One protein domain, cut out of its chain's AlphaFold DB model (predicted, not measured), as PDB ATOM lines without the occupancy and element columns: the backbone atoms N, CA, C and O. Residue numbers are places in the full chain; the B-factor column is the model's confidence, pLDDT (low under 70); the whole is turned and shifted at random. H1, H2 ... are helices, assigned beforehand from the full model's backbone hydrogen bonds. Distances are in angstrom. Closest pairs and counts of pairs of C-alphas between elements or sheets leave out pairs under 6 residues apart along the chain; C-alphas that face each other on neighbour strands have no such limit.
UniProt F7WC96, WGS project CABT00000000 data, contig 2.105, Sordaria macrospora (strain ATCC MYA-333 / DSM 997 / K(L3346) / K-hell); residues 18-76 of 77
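Overview. This is residues 18 to 76 of the 77 residues of an uncharacterized protein of Sordaria macrospora (strain ATCC MYA-333 / DSM 997 / K(L3346) / K-hell) (UniProt F7WC96). Starting from the first printed residue, you find a short helix, H1, and then a loop that leads into one very long helix, H2, whose first turns pack on H1. Together, H1, the loop and the start of H2 make a small head, from which the rest of H2 sticks out as a long single arm, residues 50 to 76 standing free. The printed part has 59 residues with two named helices, H1 then H2, and no named strand; the class is all helix. The whole is extended, with a radius of gyration of the C-alphas of 19.8 A and spans of 64 by 16 by 14 A, the arm making the length.

Arrangement. Look first at H1, residues 18 to 26, and then at H2, residues 35 to 74: the two touch, H2 with residues 35 to 42 alone. Their closest C-alphas are those of Leu 24 and Leu 42, 6.6 A apart. Their lines stand at a steep tilt of 39 degrees, and they run the same way. In H1 and H2, every O i to N i+4 pair is within hydrogen-bond range.

Along the chain. Find C-alpha 18 at (-60.427, 46.867, 347.915); from there H1 runs 12.2 A to C-alpha 26. After the link, find C-alpha 35 at (-66.878, 49.435, 339.681), where H2 begins; it runs 57.7 A to C-alpha 74 at (-41.284, 100.083, 329.064).

Size, cuts and confidence. The two C-alphas farthest apart are those of Cys 33 and Lys 76, 64.3 A. Without residues 50 to 76, the body spans 22 by 17 by 14 A. The printed part has no cut, and the link from H1 to H2, 8 residues, is short. In the B-factor column, the mean pLDDT of the printed part is 77.1; look for values under 70 at residues 54 to 57 and 74 to 76.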
ATOM      1  N   PRO A  18     -60.933  46.060 346.804       73.50
ATOM      2  CA  PRO A  18     -60.427  46.867 347.915       73.50
ATOM      3  C   PRO A  18     -59.475  47.978 347.453       73.50
ATOM      4  O   PRO A  18     -59.438  49.046 348.059       73.50
ATOM      5  N   GLU A  19     -58.776  47.776 346.334       76.75
ATOM      6  CA  GLU A  19     -57.921  48.787 345.706       76.75
ATOM      7  C   GLU A  19     -58.699  50.037 345.265       76.75
ATOM      8  O   GLU A  19     -58.257  51.160 345.501       76.75
ATOM      9  N   ILE A  20     -59.877  49.865 344.652       75.06
ATOM     10  CA  ILE A  20     -60.703  50.992 344.194       75.06
ATOM     11  C   ILE A  20     -61.383  51.671 345.375       75.06
ATOM     12  O   ILE A  20     -61.460  52.898 345.402       75.06
ATOM     13  N   SER A  21     -61.832  50.903 346.366       75.62
ATOM     14  CA  SER A  21     -62.392  51.455 347.602       75.62
ATOM     15  C   SER A  21     -61.376  52.345 348.317       75.62
ATOM     16  O   SER A  21     -61.685  53.494 348.624       75.62
ATOM     17  N   ASN A  22     -60.140  51.861 348.474       79.44
ATOM     18  CA  ASN A  22     -59.059  52.634 349.075       79.44
ATOM     19  C   ASN A  22     -58.715  53.878 348.242       79.44
ATOM     20  O   ASN A  22     -58.524  54.960 348.792       79.44
ATOM     21  N   ALA A  23     -58.678  53.757 346.912       79.00
ATOM     22  CA  ALA A  23     -58.449  54.903 346.042       79.00
ATOM     23  C   ALA A  23     -59.554  55.963 346.194       79.00
ATOM     24  O   ALA A  23     -59.243  57.143 346.331       79.00
ATOM     25  N   LEU A  24     -60.833  55.573 346.225       79.44
ATOM     26  CA  LEU A  24     -61.944  56.512 346.433       79.44
ATOM     27  C   LEU A  24     -61.799  57.275 347.753       79.44
ATOM     28  O   LEU A  24     -61.941  58.496 347.752       79.44
ATOM     29  N   GLU A  25     -61.450  56.586 348.843       80.38
ATOM     30  CA  GLU A  25     -61.188  57.227 350.138       80.38
ATOM     31  C   GLU A  25     -60.030  58.226 350.059       80.38
ATOM     32  O   GLU A  25     -60.165  59.368 350.501       80.38
ATOM     33  N   ARG A  26     -58.913  57.847 349.425       82.88
ATOM     34  CA  ARG A  26     -57.751  58.737 349.248       82.88
ATOM     35  C   ARG A  26     -58.090  60.008 348.476       82.88
ATOM     36  O   ARG A  26     -57.549  61.065 348.784       82.88
ATOM     37  N   PHE A  27     -58.987  59.917 347.497       78.25
ATOM     38  CA  PHE A  27     -59.452  61.064 346.714       78.25
ATOM     39  C   PHE A  27     -60.685  61.760 347.322       78.25
ATOM     40  O   PHE A  27     -61.234  62.669 346.697       78.25
ATOM     41  N   SER A  28     -61.114  61.365 348.533       81.50
ATOM     42  CA  SER A  28     -62.321  61.870 349.213       81.50
ATOM     43  C   SER A  28     -63.578  61.805 348.334       81.50
ATOM     44  O   SER A  28     -64.429  62.696 348.357       81.50
ATOM     45  N   LEU A  29     -63.681  60.758 347.514       78.00
ATOM     46  CA  LEU A  29     -64.809  60.513 346.624       78.00
ATOM     47  C   LEU A  29     -65.862  59.634 347.313       78.00
ATOM     48  O   LEU A  29     -65.515  58.760 348.110       78.00
ATOM     49  N   PRO A  30     -67.157  59.823 346.998       73.50
ATOM     50  CA  PRO A  30     -68.217  59.003 347.564       73.50
ATOM     51  C   PRO A  30     -68.032  57.534 347.174       73.50
ATOM     52  O   PRO A  30     -67.773  57.204 346.014       73.50
ATOM     53  N   HIS A  31     -68.201  56.645 348.152       70.44
ATOM     54  CA  HIS A  31     -68.090  55.213 347.930       70.44
ATOM     55  C   HIS A  31     -69.229  54.720 347.027       70.44
ATOM     56  O   HIS A  31     -70.407  54.798 347.388       70.44
ATOM     57  N   ASN A  32     -68.871  54.221 345.844       70.62
ATOM     58  CA  ASN A  32     -69.811  53.819 344.808       70.62
ATOM     59  C   ASN A  32     -69.631  52.340 344.492       70.62
ATOM     60  O   ASN A  32     -68.621  51.981 343.905       70.62
ATOM     61  N   CYS A  33     -70.648  51.531 344.797       71.81
ATOM     62  CA  CYS A  33     -70.688  50.073 344.623       71.81
ATOM     63  C   CYS A  33     -70.562  49.601 343.161       71.81
ATOM     64  O   CYS A  33     -70.398  48.412 342.900       71.81
ATOM     65  N   LYS A  34     -70.645  50.509 342.182       75.62
ATOM     66  CA  LYS A  34     -70.492  50.191 340.759       75.62
ATOM     67  C   LYS A  34     -69.057  50.454 340.318       75.62
ATOM     68  O   LYS A  34     -68.696  51.600 340.051       75.62
ATOM     69  N   PHE A  35     -68.280  49.386 340.124       73.62
ATOM     70  CA  PHE A  35     -66.878  49.435 339.681       73.62
ATOM     71  C   PHE A  35     -66.637  50.404 338.508       73.62
ATOM     72  O   PHE A  35     -65.753  51.255 338.566       73.62
ATOM     73  N   ALA A  36     -67.461  50.330 337.456       74.19
ATOM     74  CA  ALA A  36     -67.318  51.187 336.278       74.19
ATOM     75  C   ALA A  36     -67.524  52.683 336.586       74.19
ATOM     76  O   ALA A  36     -66.839  53.532 336.014       74.19
ATOM     77  N   GLN A  37     -68.443  53.019 337.500       76.00
ATOM     78  CA  GLN A  37     -68.684  54.409 337.895       76.00
ATOM     79  C   GLN A  37     -67.601  54.918 338.847       76.00
ATOM     80  O   GLN A  37     -67.087  56.011 338.629       76.00
ATOM     81  N   ALA A  38     -67.211  54.110 339.833       77.75
ATOM     82  CA  ALA A  38     -66.112  54.411 340.746       77.75
ATOM     83  C   ALA A  38     -64.802  54.682 339.993       77.75
ATOM     84  O   ALA A  38     -64.152  55.704 340.206       77.75
ATOM     85  N   LYS A  39     -64.457  53.810 339.035       80.31
ATOM     86  CA  LYS A  39     -63.287  53.990 338.168       80.31
ATOM     87  C   LYS A  39     -63.374  55.292 337.375       80.31
ATOM     88  O   LYS A  39     -62.389  56.016 337.295       80.31
ATOM     89  N   ARG A  40     -64.541  55.614 336.807       82.31
ATOM     90  CA  ARG A  40     -64.732  56.865 336.061       82.31
ATOM     91  C   ARG A  40     -64.550  58.092 336.953       82.31
ATOM     92  O   ARG A  40     -63.859  59.010 336.541       82.31
ATOM     93  N   GLN A  41     -65.126  58.096 338.155       82.94
ATOM     94  CA  GLN A  41     -64.989  59.204 339.106       82.94
ATOM     95  C   GLN A  41     -63.539  59.403 339.557       82.94
ATOM     96  O   GLN A  41     -63.077  60.537 339.628       82.94
ATOM     97  N   LEU A  42     -62.806  58.312 339.801       83.38
ATOM     98  CA  LEU A  42     -61.378  58.373 340.114       83.38
ATOM     99  C   LEU A  42     -60.565  58.964 338.969       83.38
ATOM    100  O   LEU A  42     -59.772  59.871 339.193       83.38
ATOM    101  N   VAL A  43     -60.772  58.472 337.746       84.75
ATOM    102  CA  VAL A  43     -60.062  58.981 336.567       84.75
ATOM    103  C   VAL A  43     -60.363  60.462 336.359       84.75
ATOM    104  O   VAL A  43     -59.436  61.238 336.162       84.75
ATOM    105  N   ASP A  44     -61.628  60.865 336.454       84.50
ATOM    106  CA  ASP A  44     -62.042  62.261 336.302       84.50
ATOM    107  C   ASP A  44     -61.380  63.162 337.355       84.50
ATOM    108  O   ASP A  44     -60.803  64.198 337.024       84.50
ATOM    109  N   LYS A  45     -61.350  62.710 338.614       83.19
ATOM    110  CA  LYS A  45     -60.702  63.431 339.713       83.19
ATOM    111  C   LYS A  45     -59.190  63.545 339.522       83.19
ATOM    112  O   LYS A  45     -58.657  64.633 339.697       83.19
ATOM    113  N   ILE A  46     -58.517  62.464 339.125       83.88
ATOM    114  CA  ILE A  46     -57.072  62.450 338.845       83.88
ATOM    115  C   ILE A  46     -56.741  63.385 337.680       83.88
ATOM    116  O   ILE A  46     -55.809  64.179 337.768       83.88
ATOM    117  N   VAL A  47     -57.507  63.315 336.590       83.81
ATOM    118  CA  VAL A  47     -57.310  64.189 335.428       83.81
ATOM    119  C   VAL A  47     -57.540  65.645 335.820       83.81
ATOM    120  O   VAL A  47     -56.729  66.490 335.458       83.81
ATOM    121  N   SER A  48     -58.587  65.939 336.591       83.94
ATOM    122  CA  SER A  48     -58.863  67.289 337.086       83.94
ATOM    123  C   SER A  48     -57.729  67.823 337.963       83.94
ATOM    124  O   SER A  48     -57.315  68.961 337.768       83.94
ATOM    125  N   ASP A  49     -57.184  67.003 338.863       81.94
ATOM    126  CA  ASP A  49     -56.072  67.378 339.742       81.94
ATOM    127  C   ASP A  49     -54.794  67.672 338.938       81.94
ATOM    128  O   ASP A  49     -54.209  68.746 339.063       81.94
ATOM    129  N   ILE A  50     -54.443  66.786 337.997       81.44
ATOM    130  CA  ILE A  50     -53.302  66.972 337.088       81.44
ATOM    131  C   ILE A  50     -53.494  68.208 336.204       81.44
ATOM    132  O   ILE A  50     -52.545  68.950 335.958       81.44
ATOM    133  N   MET A  51     -54.700  68.427 335.677       77.62
ATOM    134  CA  MET A  51     -54.989  69.601 334.858       77.62
ATOM    135  C   MET A  51     -54.916  70.883 335.682       77.62
ATOM    136  O   MET A  51     -54.417  71.878 335.169       77.62
ATOM    137  N   ASN A  52     -55.358  70.869 336.938       78.19
ATOM    138  CA  ASN A  52     -55.283  72.027 337.823       78.19
ATOM    139  C   ASN A  52     -53.821  72.361 338.180       78.19
ATOM    140  O   ASN A  52     -53.383  73.503 338.018       78.19
ATOM    141  N   ASP A  53     -53.025  71.348 338.522       76.31
ATOM    142  CA  ASP A  53     -51.588  71.473 338.786       76.31
ATOM    143  C   ASP A  53     -50.811  71.996 337.556       76.31
ATOM    144  O   ASP A  53     -50.082  72.995 337.612       76.31
ATOM    145  N   LYS A  54     -51.066  71.414 336.376       68.50
ATOM    146  CA  LYS A  54     -50.463  71.874 335.114       68.50
ATOM    147  C   LYS A  54     -50.969  73.245 334.671       68.50
ATOM    148  O   LYS A  54     -50.209  74.018 334.097       68.50
ATOM    149  N   SER A  55     -52.228  73.587 334.938       61.28
ATOM    150  CA  SER A  55     -52.754  74.920 334.627       61.28
ATOM    151  C   SER A  55     -52.090  76.000 335.477       61.28
ATOM    152  O   SER A  55     -51.799  77.082 334.969       61.28
ATOM    153  N   SER A  56     -51.753  75.690 336.730       62.72
ATOM    154  CA  SER A  56     -51.057  76.615 337.628       62.72
ATOM    155  C   SER A  56     -49.632  76.900 337.146       62.72
ATOM    156  O   SER A  56     -49.212  78.059 337.089       62.72
ATOM    157  N   SER A  57     -48.905  75.870 336.702       68.31
ATOM    158  CA  SER A  57     -47.563  76.045 336.125       68.31
ATOM    159  C   SER A  57     -47.589  76.811 334.799       68.31
ATOM    160  O   SER A  57     -46.815  77.752 334.627       68.31
ATOM    161  N   ILE A  58     -48.520  76.494 333.896       70.31
ATOM    162  CA  ILE A  58     -48.679  77.202 332.615       70.31
ATOM    163  C   ILE A  58     -49.040  78.678 332.839       70.31
ATOM    164  O   ILE A  58     -48.442  79.553 332.218       70.31
ATOM    165  N   THR A  59     -49.963  78.968 333.760       72.56
ATOM    166  CA  THR A  59     -50.367  80.348 334.086       72.56
ATOM    167  C   THR A  59     -49.198  81.145 334.657       72.56
ATOM    168  O   THR A  59     -49.003  82.297 334.280       72.56
ATOM    169  N   THR A  60     -48.376  80.523 335.506       75.81
ATOM    170  CA  THR A  60     -47.184  81.165 336.078       75.81
ATOM    171  C   THR A  60     -46.157  81.504 334.994       75.81
ATOM    172  O   THR A  60     -45.636  82.615 334.967       75.81
ATOM    173  N   VAL A  61     -45.903  80.579 334.061       78.44
ATOM    174  CA  VAL A  61     -44.984  80.808 332.932       78.44
ATOM    175  C   VAL A  61     -45.504  81.922 332.020       78.44
ATOM    176  O   VAL A  61     -44.751  82.824 331.668       78.44
ATOM    177  N   LEU A  62     -46.798  81.911 331.687       74.06
ATOM    178  CA  LEU A  62     -47.430  82.974 330.898       74.06
ATOM    179  C   LEU A  62     -47.348  84.341 331.590       74.06
ATOM    180  O   LEU A  62     -47.075  85.339 330.928       74.06
ATOM    181  N   GLN A  63     -47.550  84.401 332.909       80.50
ATOM    182  CA  GLN A  63     -47.407  85.640 333.678       80.50
ATOM    183  C   GLN A  63     -45.962  86.154 333.694       80.50
ATOM    184  O   GLN A  63     -45.752  87.361 333.580       80.50
ATOM    185  N   ASP A  64     -44.971  85.265 333.805       86.06
ATOM    186  CA  ASP A  64     -43.557  85.651 333.774       86.06
ATOM    187  C   ASP A  64     -43.148  86.204 332.399       86.06
ATOM    188  O   ASP A  64     -42.508  87.255 332.320       86.06
ATOM    189  N   GLU A  65     -43.594  85.567 331.313       85.56
ATOM    190  CA  GLU A  65     -43.333  86.024 329.943       85.56
ATOM    191  C   GLU A  65     -44.029  87.359 329.631       85.56
ATOM    192  O   GLU A  65     -43.404  88.268 329.079       85.56
ATOM    193  N   LEU A  66     -45.290  87.537 330.053       85.19
ATOM    194  CA  LEU A  66     -45.997  88.819 329.915       85.19
ATOM    195  C   LEU A  66     -45.283  89.943 330.680       85.19
ATOM    196  O   LEU A  66     -45.090  91.035 330.144       85.19
ATOM    197  N   ARG A  67     -44.819  89.665 331.903       84.75
ATOM    198  CA  ARG A  67     -44.080  90.628 332.728       84.75
ATOM    199  C   ARG A  67     -42.717  90.991 332.128       84.75
ATOM    200  O   ARG A  67     -42.308  92.152 332.219       84.75
ATOM    201  N   LYS A  68     -42.005  90.039 331.513       86.62
ATOM    202  CA  LYS A  68     -40.768  90.325 330.759       86.62
ATOM    203  C   LYS A  68     -41.048  91.246 329.580       86.62
ATOM    204  O   LYS A  68     -40.382  92.270 329.455       86.62
ATOM    205  N   TRP A  69     -42.067  90.930 328.782       83.00
ATOM    206  CA  TRP A  69     -42.452  91.741 327.629       83.00
ATOM    207  C   TRP A  69     -42.806  93.181 328.021       83.00
ATOM    208  O   TRP A  69     -42.346  94.128 327.381       83.00
ATOM    209  N   GLU A  70     -43.567  93.371 329.106       82.00
ATOM    210  CA  GLU A  70     -43.874  94.707 329.623       82.00
ATOM    211  C   GLU A  70     -42.609  95.473 330.025       82.00
ATOM    212  O   GLU A  70     -42.455  96.634 329.648       82.00
ATOM    213  N   ASN A  71     -41.673  94.839 330.736       80.12
ATOM    214  CA  ASN A  71     -40.419  95.481 331.139       80.12
ATOM    215  C   ASN A  71     -39.531  95.857 329.942       80.12
ATOM    216  O   ASN A  71     -38.969  96.953 329.926       80.12
ATOM    217  N   GLU A  72     -39.435  94.995 328.927       80.00
ATOM    218  CA  GLU A  72     -38.655  95.269 327.714       80.00
ATOM    219  C   GLU A  72     -39.258  96.395 326.862       80.00
ATOM    220  O   GLU A  72     -38.523  97.177 326.254       80.00
ATOM    221  N   ASN A  73     -40.587  96.520 326.837       73.25
ATOM    222  CA  ASN A  73     -41.264  97.595 326.111       73.25
ATOM    223  C   ASN A  73     -41.361  98.906 326.897       73.25
ATOM    224  O   ASN A  73     -41.492  99.970 326.292       73.25
ATOM    225  N   ARG A  74     -41.259  98.874 328.228       64.62
ATOM    226  CA  ARG A  74     -41.284 100.083 329.064       64.62
ATOM    227  C   ARG A  74     -39.970 100.871 329.022       64.62
ATOM    228  O   ARG A  74     -40.000 102.075 329.241       64.62
ATOM    229  N   GLY A  75     -38.847 100.220 328.702       57.31
ATOM    230  CA  GLY A  75     -37.531 100.856 328.531       57.31
ATOM    231  C   GLY A  75     -37.251 101.430 327.133       57.31
ATOM    232  O   GLY A  75     -36.181 101.989 326.917       57.31
ATOM    233  N   LYS A  76     -38.184 101.286 326.180       56.12
ATOM    234  CA  LYS A  76     -38.054 101.772 324.790       56.12
ATOM    235  C   LYS A  76     -38.875 103.040 324.497       56.12
ATOM    236  O   LYS A  76     -39.095 103.352 323.327       56.12
TER     237      LYS A  76